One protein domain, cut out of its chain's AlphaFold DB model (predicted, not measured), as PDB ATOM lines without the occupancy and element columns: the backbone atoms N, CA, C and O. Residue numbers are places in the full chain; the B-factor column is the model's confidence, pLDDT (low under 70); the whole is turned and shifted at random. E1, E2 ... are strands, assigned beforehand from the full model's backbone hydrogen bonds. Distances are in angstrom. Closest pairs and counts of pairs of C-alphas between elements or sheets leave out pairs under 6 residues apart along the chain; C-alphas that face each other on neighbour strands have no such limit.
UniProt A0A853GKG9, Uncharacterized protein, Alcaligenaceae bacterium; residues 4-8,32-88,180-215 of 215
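This is residues 4 to 8, 32 to 88 and 180 to 215 of the 215 residues of an uncharacterized protein of Alcaligenaceae bacterium (UniProt A0A853GKG9). What is the main picture? Little regular structure: two small sheets, E1 E7 E6 E5 and E2 E3 E4, form two lobes side by side amid long loops. What are the counts? The 98 printed residues, 31 in strands, have seven named strands, E1 to E7 along the chain, and no named helix: all strand, both sheets mixed. The whole is compact, radius of gyration of the C-alphas 14.1 A, spanning 40 by 35 by 19 A.

Where is E1? Residues 4 to 8, 12.1 A, from C-alpha 4 at (-16.808, -52.529, 21.557). What follows? E2 is residues 34 to 38, 11.3 A; E3 56 to 59; E4 64 to 67; E5 184 to 187; E6 202 to 205; E7 210 to 214, 13.2 A, ending at C-alpha 214 (-20.544, -51.001, 16.694).

What pairs with E1? E7, antiparallel, with N 6 and O 211 2.8 A apart; hairpin E6 and E7 has N 203 and O 212 at 2.8 A, and parallel E5 and E6 N 185 and O 202 at 2.8 A. And E2? It is parallel to E3, N 35 and O 56 at 2.8 A; hairpin E3 and E4 has N 57 and O 66 at 2.8 A. How near are the sheets? The closest C-alphas of E2 and E5, Ser 37 and Thr 186, are 7.9 A apart.

Where are cuts and long links? Gaps of 12.5 A between C-alphas 8 and 32 and 9.9 A between 88 and 180; links E2 to E3 and E5 to E6 are long. Where is confidence low? Residues 32 to 35, 81 to 88 and 180 to 181 are under 70.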
ATOM      1  N   THR A   4     -18.132 -52.211  21.024       92.06
ATOM      2  CA  THR A   4     -16.808 -52.529  21.557       92.06
ATOM      3  C   THR A   4     -16.092 -51.237  21.909       92.06
ATOM      4  O   THR A   4     -15.900 -50.393  21.033       92.06
ATOM      5  N   GLN A   5     -15.689 -51.083  23.171       91.69
ATOM      6  CA  GLN A   5     -14.906 -49.933  23.622       91.69
ATOM      7  C   GLN A   5     -13.565 -49.887  22.875       91.69
ATOM      8  O   GLN A   5     -12.848 -50.883  22.827       91.69
ATOM      9  N   GLN A   6     -13.251 -48.738  22.284       89.94
ATOM     10  CA  GLN A   6     -12.037 -48.498  21.504       89.94
ATOM     11  C   GLN A   6     -11.012 -47.673  22.286       89.94
ATOM     12  O   GLN A   6      -9.819 -47.966  22.245       89.94
ATOM     13  N   SER A   7     -11.462 -46.627  22.982       86.50
ATOM     14  CA  SER A   7     -10.582 -45.659  23.648       86.50
ATOM     15  C   SER A   7     -11.326 -44.852  24.720       86.50
ATOM     16  O   SER A   7     -12.530 -45.027  24.905       86.50
ATOM     17  N   ASN A   8     -10.605 -43.970  25.421       83.56
ATOM     18  CA  ASN A   8     -11.154 -42.971  26.338       83.56
ATOM     19  C   ASN A   8     -10.568 -41.589  25.990       83.56
ATOM     20  O   ASN A   8      -9.370 -41.489  25.720       83.56
ATOM     21  N   ILE A  32     -10.910 -31.599  22.382       47.03
ATOM     22  CA  ILE A  32     -12.332 -31.280  22.167       47.03
ATOM     23  C   ILE A  32     -13.160 -32.156  23.114       47.03
ATOM     24  O   ILE A  32     -13.372 -33.340  22.847       47.03
ATOM     25  N   ALA A  33     -13.605 -31.591  24.234       53.34
ATOM     26  CA  ALA A  33     -14.568 -32.232  25.115       53.34
ATOM     27  C   ALA A  33     -15.974 -31.973  24.564       53.34
ATOM     28  O   ALA A  33     -16.387 -30.824  24.431       53.34
ATOM     29  N   ILE A  34     -16.729 -33.026  24.236       66.44
ATOM     30  CA  ILE A  34     -18.170 -32.866  24.004       66.44
ATOM     31  C   ILE A  34     -18.829 -32.780  25.382       66.44
ATOM     32  O   ILE A  34     -19.031 -33.797  26.044       66.44
ATOM     33  N   ALA A  35     -19.122 -31.558  25.816       69.19
ATOM     34  CA  ALA A  35     -19.726 -31.250  27.105       69.19
ATOM     35  C   ALA A  35     -21.204 -31.685  27.185       69.19
ATOM     36  O   ALA A  35     -21.712 -31.941  28.277       69.19
ATOM     37  N   GLY A  36     -21.894 -31.844  26.046       79.62
ATOM     38  CA  GLY A  36     -23.246 -32.411  26.005       79.62
ATOM     39  C   GLY A  36     -23.944 -32.338  24.644       79.62
ATOM     40  O   GLY A  36     -23.349 -31.943  23.640       79.62
ATOM     41  N   SER A  37     -25.228 -32.711  24.611       82.12
ATOM     42  CA  SER A  37     -26.143 -32.436  23.493       82.12
ATOM     43  C   SER A  37     -27.365 -31.648  23.966       82.12
ATOM     44  O   SER A  37     -27.785 -31.754  25.120       82.12
ATOM     45  N   VAL A  38     -27.918 -30.825  23.079       83.94
ATOM     46  CA  VAL A  38     -29.119 -30.019  23.318       83.94
ATOM     47  C   VAL A  38     -30.070 -30.127  22.128       83.94
ATOM     48  O   VAL A  38     -29.643 -30.269  20.985       83.94
ATOM     49  N   ALA A  39     -31.378 -30.035  22.380       80.44
ATOM     50  CA  ALA A  39     -32.385 -30.232  21.335       80.44
ATOM     51  C   ALA A  39     -32.320 -29.162  20.229       80.44
ATOM     52  O   ALA A  39     -32.465 -29.481  19.052       80.44
ATOM     53  N   THR A  40     -32.104 -27.893  20.590       90.50
ATOM     54  CA  THR A  40     -32.040 -26.764  19.645       90.50
ATOM     55  C   THR A  40     -30.928 -25.791  20.028       90.50
ATOM     56  O   THR A  40     -30.502 -25.767  21.183       90.50
ATOM     57  N   TYR A  41     -30.501 -24.938  19.092       92.44
ATOM     58  CA  TYR A  41     -29.488 -23.909  19.345       92.44
ATOM     59  C   TYR A  41     -29.856 -22.990  20.528       92.44
ATOM     60  O   TYR A  41     -29.010 -22.627  21.340       92.44
ATOM     61  N   ALA A  42     -31.145 -22.678  20.700       93.25
ATOM     62  CA  ALA A  42     -31.636 -21.855  21.808       93.25
ATOM     63  C   ALA A  42     -31.481 -22.515  23.193       93.25
ATOM     64  O   ALA A  42     -31.619 -21.841  24.212       93.25
ATOM     65  N   ASN A  43     -31.219 -23.824  23.244       92.50
ATOM     66  CA  ASN A  43     -30.992 -24.568  24.480       92.50
ATOM     67  C   ASN A  43     -29.507 -24.650  24.872       92.50
ATOM     68  O   ASN A  43     -29.200 -25.293  25.876       92.50
ATOM     69  N   LEU A  44     -28.599 -24.022  24.115       91.62
ATOM     70  CA  LEU A  44     -27.182 -23.969  24.466       91.62
ATOM     71  C   LEU A  44     -26.961 -23.241  25.809       91.62
ATOM     72  O   LEU A  44     -27.642 -22.248  26.088       91.62
ATOM     73  N   PRO A  45     -26.012 -23.696  26.651       91.12
ATOM     74  CA  PRO A  45     -25.770 -23.076  27.950       91.12
ATOM     75  C   PRO A  45     -25.322 -21.616  27.832       91.12
ATOM     76  O   PRO A  45     -24.411 -21.287  27.082       91.12
ATOM     77  N   SER A  46     -25.922 -20.729  28.624       87.00
ATOM     78  CA  SER A  46     -25.580 -19.297  28.634       87.00
ATOM     79  C   SER A  46     -24.683 -18.877  29.806       87.00
ATOM     80  O   SER A  46     -24.337 -17.706  29.917       87.00
ATOM     81  N   GLY A  47     -24.366 -19.802  30.719       85.75
ATOM     82  CA  GLY A  47     -23.600 -19.549  31.948       85.75
ATOM     83  C   GLY A  47     -22.121 -19.932  31.872       85.75
ATOM     84  O   GLY A  47     -21.487 -20.032  32.917       85.75
ATOM     85  N   LEU A  48     -21.603 -20.193  30.670       86.50
ATOM     86  CA  LEU A  48     -20.215 -20.594  30.458       86.50
ATOM     87  C   LEU A  48     -19.262 -19.410  30.637       86.50
ATOM     88  O   LEU A  48     -19.592 -18.251  30.378       86.50
ATOM     89  N   THR A  49     -18.064 -19.724  31.096       87.50
ATOM     90  CA  THR A  49     -16.984 -18.792  31.391       87.50
ATOM     91  C   THR A  49     -15.826 -18.991  30.415       87.50
ATOM     92  O   THR A  49     -15.841 -19.872  29.556       87.50
ATOM     93  N   VAL A  50     -14.774 -18.185  30.566       78.44
ATOM     94  CA  VAL A  50     -13.523 -18.380  29.821       78.44
ATOM     95  C   VAL A  50     -12.858 -19.730  30.126       78.44
ATOM     96  O   VAL A  50     -12.118 -20.241  29.293       78.44
ATOM     97  N   GLY A  51     -13.128 -20.317  31.301       78.69
ATOM     98  CA  GLY A  51     -12.595 -21.624  31.694       78.69
ATOM     99  C   GLY A  51     -13.210 -22.797  30.932       78.69
ATOM    100  O   GLY A  51     -12.595 -23.852  30.870       78.69
ATOM    101  N   ASP A  52     -14.370 -22.582  30.312       79.19
ATOM    102  CA  ASP A  52     -15.119 -23.593  29.558       79.19
ATOM    103  C   ASP A  52     -14.817 -23.509  28.046       79.19
ATOM    104  O   ASP A  52     -15.511 -24.091  27.213       79.19
ATOM    105  N   ALA A  53     -13.816 -22.707  27.653       80.25
ATOM    106  CA  ALA A  53     -13.365 -22.617  26.267       80.25
ATOM    107  C   ALA A  53     -12.984 -24.011  25.745       80.25
ATOM    108  O   ALA A  53     -12.253 -24.742  26.409       80.25
ATOM    109  N   GLY A  54     -13.477 -24.353  24.554       73.38
ATOM    110  CA  GLY A  54     -13.292 -25.672  23.950       73.38
ATOM    111  C   GLY A  54     -14.434 -26.658  24.211       73.38
ATOM    112  O   GLY A  54     -14.483 -27.687  23.533       73.38
ATOM    113  N   ASP A  55     -15.384 -26.338  25.099       82.88
ATOM    114  CA  ASP A  55     -16.563 -27.175  25.326       82.88
ATOM    115  C   ASP A  55     -17.451 -27.236  24.076       82.88
ATOM    116  O   ASP A  55     -17.994 -26.234  23.602       82.88
ATOM    117  N   GLY A  56     -17.613 -28.445  23.542       86.62
ATOM    118  CA  GLY A  56     -18.456 -28.742  22.393       86.62
ATOM    119  C   GLY A  56     -19.851 -29.213  22.799       86.62
ATOM    120  O   GLY A  56     -19.993 -30.160  23.568       86.62
ATOM    121  N   TYR A  57     -20.889 -28.614  22.221       87.25
ATOM    122  CA  TYR A  57     -22.281 -29.024  22.387       87.25
ATOM    123  C   TYR A  57     -22.887 -29.409  21.042       87.25
ATOM    124  O   TYR A  57     -22.888 -28.618  20.098       87.25
ATOM    125  N   LEU A  58     -23.403 -30.632  20.947       84.75
ATOM    126  CA  LEU A  58     -24.135 -31.083  19.766       84.75
ATOM    127  C   LEU A  58     -25.558 -30.521  19.799       84.75
ATOM    128  O   LEU A  58     -26.298 -30.785  20.746       84.75
ATOM    129  N   VAL A  59     -25.963 -29.797  18.760       87.50
ATOM    130  CA  VAL A  59     -27.361 -29.404  18.569       87.50
ATOM    131  C   VAL A  59     -28.050 -30.470  17.719       87.50
ATOM    132  O   VAL A  59     -27.674 -30.735  16.582       87.50
ATOM    133  N   GLU A  60     -29.060 -31.130  18.281       80.19
ATOM    134  CA  GLU A  60     -29.720 -32.267  17.626       80.19
ATOM    135  C   GLU A  60     -30.592 -31.840  16.437       80.19
ATOM    136  O   GLU A  60     -30.736 -32.598  15.478       80.19
ATOM    137  N   ALA A  61     -31.152 -30.624  16.476       79.38
ATOM    138  CA  ALA A  61     -32.013 -30.096  15.420       79.38
ATOM    139  C   ALA A  61     -31.301 -29.917  14.067       79.38
ATOM    140  O   ALA A  61     -31.921 -30.144  13.028       79.38
ATOM    141  N   ASP A  62     -30.031 -29.510  14.069       81.31
ATOM    142  CA  ASP A  62     -29.233 -29.288  12.857       81.31
ATOM    143  C   ASP A  62     -28.112 -30.328  12.675       81.31
ATOM    144  O   ASP A  62     -27.571 -30.473  11.578       81.31
ATOM    145  N   GLY A  63     -27.798 -31.098  13.721       75.44
ATOM    146  CA  GLY A  63     -26.722 -32.079  13.707       75.44
ATOM    147  C   GLY A  63     -25.338 -31.434  13.635       75.44
ATOM    148  O   GLY A  63     -24.428 -32.040  13.064       75.44
ATOM    149  N   LEU A  64     -25.169 -30.223  14.168       83.94
ATOM    150  CA  LEU A  64     -23.896 -29.504  14.193       83.94
ATOM    151  C   LEU A  64     -23.311 -29.441  15.611       83.94
ATOM    152  O   LEU A  64     -24.026 -29.324  16.607       83.94
ATOM    153  N   LEU A  65     -21.981 -29.500  15.702       85.44
ATOM    154  CA  LEU A  65     -21.231 -29.312  16.941       85.44
ATOM    155  C   LEU A  65     -20.870 -27.831  17.113       85.44
ATOM    156  O   LEU A  65     -20.110 -27.272  16.321       85.44
ATOM    157  N   TYR A  66     -21.372 -27.206  18.171       89.38
ATOM    158  CA  TYR A  66     -21.064 -25.827  18.538       89.38
ATOM    159  C   TYR A  66     -20.015 -25.812  19.639       89.38
ATOM    160  O   TYR A  66     -20.235 -26.362  20.711       89.38
ATOM    161  N   ILE A  67     -18.874 -25.184  19.375       87.94
ATOM    162  CA  ILE A  67     -17.746 -25.140  20.310       87.94
ATOM    163  C   ILE A  67     -17.706 -23.759  20.955       87.94
ATOM    164  O   ILE A  67     -17.677 -22.755  20.246       87.94
ATOM    165  N   TRP A  68     -17.722 -23.705  22.284       89.12
ATOM    166  CA  TRP A  68     -17.601 -22.460  23.034       89.12
ATOM    167  C   TRP A  68     -16.197 -21.870  22.862       89.12
ATOM    168  O   TRP A  68     -15.201 -22.524  23.170       89.12
ATOM    169  N   ASP A  69     -16.098 -20.624  22.395       82.56
ATOM    170  CA  ASP A  69     -14.803 -19.968  22.144       82.56
ATOM    171  C   ASP A  69     -14.169 -19.329  23.400       82.56
ATOM    172  O   ASP A  69     -13.113 -18.703  23.318       82.56
ATOM    173  N   GLY A  70     -14.814 -19.478  24.561       82.69
ATOM    174  CA  GLY A  70     -14.471 -18.796  25.815       82.69
ATOM    175  C   GLY A  70     -15.341 -17.569  26.106       82.69
ATOM    176  O   GLY A  70     -15.323 -17.056  27.225       82.69
ATOM    177  N   THR A  71     -16.122 -17.104  25.127       85.25
ATOM    178  CA  THR A  71     -17.011 -15.939  25.256       85.25
ATOM    179  C   THR A  71     -18.409 -16.155  24.688       85.25
ATOM    180  O   THR A  71     -19.364 -15.567  25.199       85.25
ATOM    181  N   LYS A  72     -18.545 -16.956  23.626       89.44
ATOM    182  CA  LYS A  72     -19.820 -17.279  22.981       89.44
ATOM    183  C   LYS A  72     -19.734 -18.573  22.172       89.44
ATOM    184  O   LYS A  72     -18.658 -19.037  21.800       89.44
ATOM    185  N   PHE A  73     -20.903 -19.102  21.821       92.38
ATOM    186  CA  PHE A  73     -21.025 -20.059  20.727       92.38
ATOM    187  C   PHE A  73     -21.010 -19.345  19.360       92.38
ATOM    188  O   PHE A  73     -21.438 -18.185  19.267       92.38
ATOM    189  N   PRO A  74     -20.554 -20.022  18.288       91.75
ATOM    190  CA  PRO A  74     -20.779 -19.601  16.909       91.75
ATOM    191  C   PRO A  74     -22.268 -19.408  16.642       91.75
ATOM    192  O   PRO A  74     -23.079 -20.132  17.203       91.75
ATOM    193  N   THR A  75     -22.628 -18.470  15.768       94.38
ATOM    194  CA  THR A  75     -24.029 -18.198  15.414       94.38
ATOM    195  C   THR A  75     -24.755 -19.440  14.900       94.38
ATOM    196  O   THR A  75     -24.145 -20.262  14.218       94.38
ATOM    197  N   ASP A  76     -26.062 -19.530  15.156       92.75
ATOM    198  CA  ASP A  76     -26.924 -20.628  14.690       92.75
ATOM    199  C   ASP A  76     -26.694 -20.950  13.200       92.75
ATOM    200  O   ASP A  76     -26.516 -20.053  12.368       92.75
ATOM    201  N   GLY A  77     -26.606 -22.238  12.887       87.31
ATOM    202  CA  GLY A  77     -26.216 -22.798  11.596       87.31
ATOM    203  C   GLY A  77     -24.713 -22.790  11.280       87.31
ATOM    204  O   GLY A  77     -24.333 -23.280  10.221       87.31
ATOM    205  N   ASN A  78     -23.848 -22.249  12.149       88.50
ATOM    206  CA  ASN A  78     -22.392 -22.163  11.915       88.50
ATOM    207  C   ASN A  78     -21.575 -23.089  12.828       88.50
ATOM    208  O   ASN A  78     -20.386 -22.852  13.053       88.50
ATOM    209  N   GLY A  79     -22.207 -24.129  13.375       84.44
ATOM    210  CA  GLY A  79     -21.495 -25.219  14.035       84.44
ATOM    211  C   GLY A  79     -20.710 -26.082  13.037       84.44
ATOM    212  O   GLY A  79     -20.889 -26.005  11.821       84.44
ATOM    213  N   VAL A  80     -19.821 -26.923  13.553       81.31
ATOM    214  CA  VAL A  80     -19.016 -27.849  12.750       81.31
ATOM    215  C   VAL A  80     -19.834 -29.104  12.457       81.31
ATOM    216  O   VAL A  80     -20.370 -29.733  13.369       81.31
ATOM    217  N   ALA A  81     -19.915 -29.509  11.188       66.06
ATOM    218  CA  ALA A  81     -20.541 -30.772  10.819       66.06
ATOM    219  C   ALA A  81     -19.719 -31.950  11.369       66.06
ATOM    220  O   ALA A  81     -18.557 -32.131  11.007       66.06
ATOM    221  N   PHE A  82     -20.322 -32.759  12.244       65.75
ATOM    222  CA  PHE A  82     -19.681 -33.953  12.821       65.75
ATOM    223  C   PHE A  82     -20.034 -35.246  12.061       65.75
ATOM    224  O   PHE A  82     -19.492 -36.315  12.344       65.75
ATOM    225  N   LYS A  83     -20.946 -35.157  11.085       49.56
ATOM    226  CA  LYS A  83     -21.371 -36.261  10.224       49.56
ATOM    227  C   LYS A  83     -20.695 -36.139   8.860       49.56
ATOM    228  O   LYS A  83     -20.739 -35.077   8.249       49.56
ATOM    229  N   GLY A  84     -20.122 -37.237   8.367       45.78
ATOM    230  CA  GLY A  84     -19.649 -37.304   6.986       45.78
ATOM    231  C   GLY A  84     -20.810 -37.158   6.003       45.78
ATOM    232  O   GLY A  84     -21.891 -37.716   6.221       45.78
ATOM    233  N   ASP A  85     -20.585 -36.419   4.920       43.06
ATOM    234  CA  ASP A  85     -21.576 -36.260   3.862       43.06
ATOM    235  C   ASP A  85     -22.019 -37.620   3.303       43.06
ATOM    236  O   ASP A  85     -21.293 -38.620   3.323       43.06
ATOM    237  N   LYS A  86     -23.251 -37.665   2.786       42.12
ATOM    238  CA  LYS A  86     -23.719 -38.811   2.003       42.12
ATOM    239  C   LYS A  86     -22.757 -39.013   0.824       42.12
ATOM    240  O   LYS A  86     -22.461 -38.056   0.114       42.12
ATOM    241  N   GLY A  87     -22.320 -40.253   0.584       41.97
ATOM    242  CA  GLY A  87     -21.519 -40.575  -0.599       41.97
ATOM    243  C   GLY A  87     -22.231 -40.150  -1.889       41.97
ATOM    244  O   GLY A  87     -23.457 -40.262  -1.991       41.97
ATOM    245  N   THR A  88     -21.473 -39.650  -2.862       40.59
ATOM    246  CA  THR A  88     -22.008 -39.268  -4.175       40.59
ATOM    247  C   THR A  88     -22.593 -40.483  -4.898       40.59
ATOM    248  O   THR A  88     -22.192 -41.623  -4.646       40.59
ATOM    249  N   ASN A 180     -24.421 -44.465   3.710       55.91
ATOM    250  CA  ASN A 180     -24.029 -43.353   4.572       55.91
ATOM    251  C   ASN A 180     -22.763 -43.746   5.352       55.91
ATOM    252  O   ASN A 180     -22.631 -44.902   5.757       55.91
ATOM    253  N   GLY A 181     -21.866 -42.786   5.582       60.19
ATOM    254  CA  GLY A 181     -20.725 -42.995   6.471       60.19
ATOM    255  C   GLY A 181     -21.159 -43.352   7.897       60.19
ATOM    256  O   GLY A 181     -22.325 -43.168   8.271       60.19
ATOM    257  N   ALA A 182     -20.204 -43.846   8.686       71.06
ATOM    258  CA  ALA A 182     -20.402 -44.129  10.103       71.06
ATOM    259  C   ALA A 182     -20.990 -42.909  10.826       71.06
ATOM    260  O   ALA A 182     -20.500 -41.783  10.690       71.06
ATOM    261  N   LYS A 183     -22.055 -43.135  11.588       75.94
ATOM    262  CA  LYS A 183     -22.680 -42.134  12.449       75.94
ATOM    263  C   LYS A 183     -21.987 -42.130  13.803       75.94
ATOM    264  O   LYS A 183     -21.548 -43.172  14.276       75.94
ATOM    265  N   TRP A 184     -21.943 -40.966  14.435       79.50
ATOM    266  CA  TRP A 184     -21.571 -40.834  15.837       79.50
ATOM    267  C   TRP A 184     -22.829 -40.637  16.679       79.50
ATOM    268  O   TRP A 184     -23.722 -39.877  16.307       79.50
ATOM    269  N   PHE A 185     -22.885 -41.331  17.806       82.25
ATOM    270  CA  PHE A 185     -23.910 -41.203  18.831       82.25
ATOM    271  C   PHE A 185     -23.270 -40.741  20.139       82.25
ATOM    272  O   PHE A 185     -22.074 -40.932  20.359       82.25
ATOM    273  N   THR A 186     -24.069 -40.165  21.027       83.62
ATOM    274  CA  THR A 186     -23.646 -39.808  22.383       83.62
ATOM    275  C   THR A 186     -24.708 -40.252  23.382       83.62
ATOM    276  O   THR A 186     -25.886 -40.391  23.041       83.62
ATOM    277  N   GLY A 187     -24.299 -40.493  24.621       81.06
ATOM    278  CA  GLY A 187     -25.220 -40.767  25.717       81.06
ATOM    279  C   GLY A 187     -24.494 -40.926  27.046       81.06
ATOM    280  O   GLY A 187     -23.268 -40.981  27.093       81.06
ATOM    281  N   SER A 188     -25.254 -40.969  28.138       83.50
ATOM    282  CA  SER A 188     -24.702 -41.213  29.471       83.50
ATOM    283  C   SER A 188     -24.626 -42.716  29.731       83.50
ATOM    284  O   SER A 188     -25.644 -43.408  29.671       83.50
ATOM    285  N   GLY A 189     -23.425 -43.207  30.034       84.88
ATOM    286  CA  GLY A 189     -23.160 -44.621  30.258       84.88
ATOM    287  C   GLY A 189     -22.842 -45.389  28.973       84.88
ATOM    288  O   GLY A 189     -23.057 -44.912  27.851       84.88
ATOM    289  N   ALA A 190     -22.345 -46.614  29.162       88.44
ATOM    290  CA  ALA A 190     -22.020 -47.529  28.078       88.44
ATOM    291  C   ALA A 190     -23.244 -47.784  27.171       88.44
ATOM    292  O   ALA A 190     -24.369 -47.922  27.668       88.44
ATOM    293  N   PRO A 191     -23.050 -47.881  25.845       89.38
ATOM    294  CA  PRO A 191     -24.155 -47.970  24.903       89.38
ATOM    295  C   PRO A 191     -24.930 -49.287  25.023       89.38
ATOM    296  O   PRO A 191     -24.365 -50.382  24.981       89.38
ATOM    297  N   GLY A 192     -26.257 -49.167  25.101       85.56
ATOM    298  CA  GLY A 192     -27.200 -50.273  24.936       85.56
ATOM    299  C   GLY A 192     -27.644 -50.445  23.477       85.56
ATOM    300  O   GLY A 192     -26.865 -50.301  22.533       85.56
ATOM    301  N   SER A 193     -28.931 -50.729  23.267       85.56
ATOM    302  CA  SER A 193     -29.525 -50.701  21.926       85.56
ATOM    303  C   SER A 193     -29.746 -49.258  21.472       85.56
ATOM    304  O   SER A 193     -30.662 -48.586  21.938       85.56
ATOM    305  N   VAL A 194     -28.918 -48.795  20.537       83.69
ATOM    306  CA  VAL A 194     -29.038 -47.460  19.940       83.69
ATOM    307  C   VAL A 194     -29.848 -47.562  18.646       83.69
ATOM    308  O   VAL A 194     -29.423 -48.205  17.683       83.69
ATOM    309  N   GLY A 195     -31.041 -46.965  18.623       80.62
ATOM    310  CA  GLY A 195     -31.941 -47.002  17.467       80.62
ATOM    311  C   GLY A 195     -31.303 -46.394  16.213       80.62
ATOM    312  O   GLY A 195     -30.727 -45.312  16.263       80.62
ATOM    313  N   GLY A 196     -31.390 -47.096  15.081       78.12
ATOM    314  CA  GLY A 196     -30.814 -46.636  13.810       78.12
ATOM    315  C   GLY A 196     -29.286 -46.744  13.711       78.12
ATOM    316  O   GLY A 196     -28.714 -46.254  12.733       78.12
ATOM    317  N   SER A 197     -28.622 -47.370  14.688       83.75
ATOM    318  CA  SER A 197     -27.193 -47.688  14.602       83.75
ATOM    319  C   SER A 197     -26.916 -48.795  13.575       83.75
ATOM    320  O   SER A 197     -27.742 -49.679  13.336       83.75
ATOM    321  N   ALA A 198     -25.760 -48.711  12.928       80.81
ATOM    322  CA  ALA A 198     -25.255 -49.646  11.935       80.81
ATOM    323  C   ALA A 198     -23.791 -49.991  12.238       80.81
ATOM    324  O   ALA A 198     -23.088 -49.243  12.914       80.81
ATOM    325  N   VAL A 199     -23.327 -51.137  11.736       85.38
ATOM    326  CA  VAL A 199     -21.922 -51.551  11.874       85.38
ATOM    327  C   VAL A 199     -21.000 -50.450  11.346       85.38
ATOM    328  O   VAL A 199     -21.216 -49.920  10.258       85.38
ATOM    329  N   GLY A 200     -19.974 -50.120  12.123       79.25
ATOM    330  CA  GLY A 200     -19.059 -49.014  11.867       79.25
ATOM    331  C   GLY A 200     -19.416 -47.725  12.603       79.25
ATOM    332  O   GLY A 200     -18.533 -46.884  12.740       79.25
ATOM    333  N   ASP A 201     -20.643 -47.578  13.114       84.25
ATOM    334  CA  ASP A 201     -21.039 -46.407  13.899       84.25
ATOM    335  C   ASP A 201     -20.248 -46.316  15.211       84.25
ATOM    336  O   ASP A 201     -19.833 -47.323  15.788       84.25
ATOM    337  N   MET A 202     -20.061 -45.086  15.678       88.56
ATOM    338  CA  MET A 202     -19.341 -44.723  16.893       88.56
ATOM    339  C   MET A 202     -20.316 -44.253  17.972       88.56
ATOM    340  O   MET A 202     -21.359 -43.679  17.666       88.56
ATOM    341  N   TYR A 203     -19.967 -44.446  19.236       89.62
ATOM    342  CA  TYR A 203     -20.715 -43.925  20.374       89.62
ATOM    343  C   TYR A 203     -19.750 -43.361  21.413       89.62
ATOM    344  O   TYR A 203     -18.776 -44.024  21.752       89.62
ATOM    345  N   LEU A 204     -20.027 -42.170  21.939       87.75
ATOM    346  CA  LEU A 204     -19.304 -41.578  23.065       87.75
ATOM    347  C   LEU A 204     -20.160 -41.645  24.337       87.75
ATOM    348  O   LEU A 204     -21.235 -41.042  24.397       87.75
ATOM    349  N   ASP A 205     -19.647 -42.324  25.363       88.38
ATOM    350  CA  ASP A 205     -20.153 -42.213  26.730       88.38
ATOM    351  C   ASP A 205     -19.680 -40.881  27.323       88.38
ATOM    352  O   ASP A 205     -18.505 -40.702  27.646       88.38
ATOM    353  N   THR A 206     -20.596 -39.931  27.490       80.62
ATOM    354  CA  THR A 206     -20.288 -38.596  28.028       80.62
ATOM    355  C   THR A 206     -19.943 -38.621  29.518       80.62
ATOM    356  O   THR A 206     -19.343 -37.685  30.042       80.62
ATOM    357  N   THR A 207     -20.280 -39.705  30.221       80.81
ATOM    358  CA  THR A 207     -20.003 -39.870  31.651       80.81
ATOM    359  C   THR A 207     -18.571 -40.329  31.875       80.81
ATOM    360  O   THR A 207     -17.841 -39.708  32.651       80.81
ATOM    361  N   SER A 208     -18.129 -41.381  31.185       80.50
ATOM    362  CA  SER A 208     -16.772 -41.919  31.338       80.50
ATOM    363  C   SER A 208     -15.759 -41.305  30.369       80.50
ATOM    364  O   SER A 208     -14.575 -41.237  30.696       80.50
ATOM    365  N   GLY A 209     -16.210 -40.787  29.227       79.12
ATOM    366  CA  GLY A 209     -15.361 -40.412  28.096       79.12
ATOM    367  C   GLY A 209     -14.990 -41.595  27.198       79.12
ATOM    368  O   GLY A 209     -14.108 -41.450  26.353       79.12
ATOM    369  N   ASP A 210     -15.605 -42.764  27.380       87.06
ATOM    370  CA  ASP A 210     -15.305 -43.946  26.574       87.06
ATOM    371  C   ASP A 210     -15.934 -43.854  25.182       87.06
ATOM    372  O   ASP A 210     -17.109 -43.525  25.023       87.06
ATOM    373  N   VAL A 211     -15.150 -44.196  24.164       88.69
ATOM    374  CA  VAL A 211     -15.605 -44.305  22.777       88.69
ATOM    375  C   VAL A 211     -15.809 -45.771  22.439       88.69
ATOM    376  O   VAL A 211     -14.941 -46.604  22.698       88.69
ATOM    377  N   TYR A 212     -16.935 -46.086  21.813       91.38
ATOM    378  CA  TYR A 212     -17.316 -47.421  21.378       91.38
ATOM    379  C   TYR A 212     -17.530 -47.451  19.867       91.38
ATOM    380  O   TYR A 212     -18.007 -46.480  19.285       91.38
ATOM    381  N   GLN A 213     -17.249 -48.594  19.248       92.25
ATOM    382  CA  GLN A 213     -17.581 -48.896  17.857       92.25
ATOM    383  C   GLN A 213     -18.576 -50.048  17.789       92.25
ATOM    384  O   GLN A 213     -18.381 -51.070  18.448       92.25
ATOM    385  N   LEU A 214     -19.617 -49.912  16.971       86.88
ATOM    386  CA  LEU A 214     -20.544 -51.001  16.694       86.88
ATOM    387  C   LEU A 214     -19.948 -51.940  15.638       86.88
ATOM    388  O   LEU A 214     -19.646 -51.514  14.523       86.88
ATOM    389  N   SER A 215     -19.815 -53.222  15.981       86.31
ATOM    390  CA  SER A 215     -19.332 -54.303  15.098       86.31
ATOM    391  C   SER A 215     -20.303 -55.476  14.988       86.31
ATOM    392  O   SER A 215     -21.027 -55.778  15.972       86.31
TER     393      SER A 215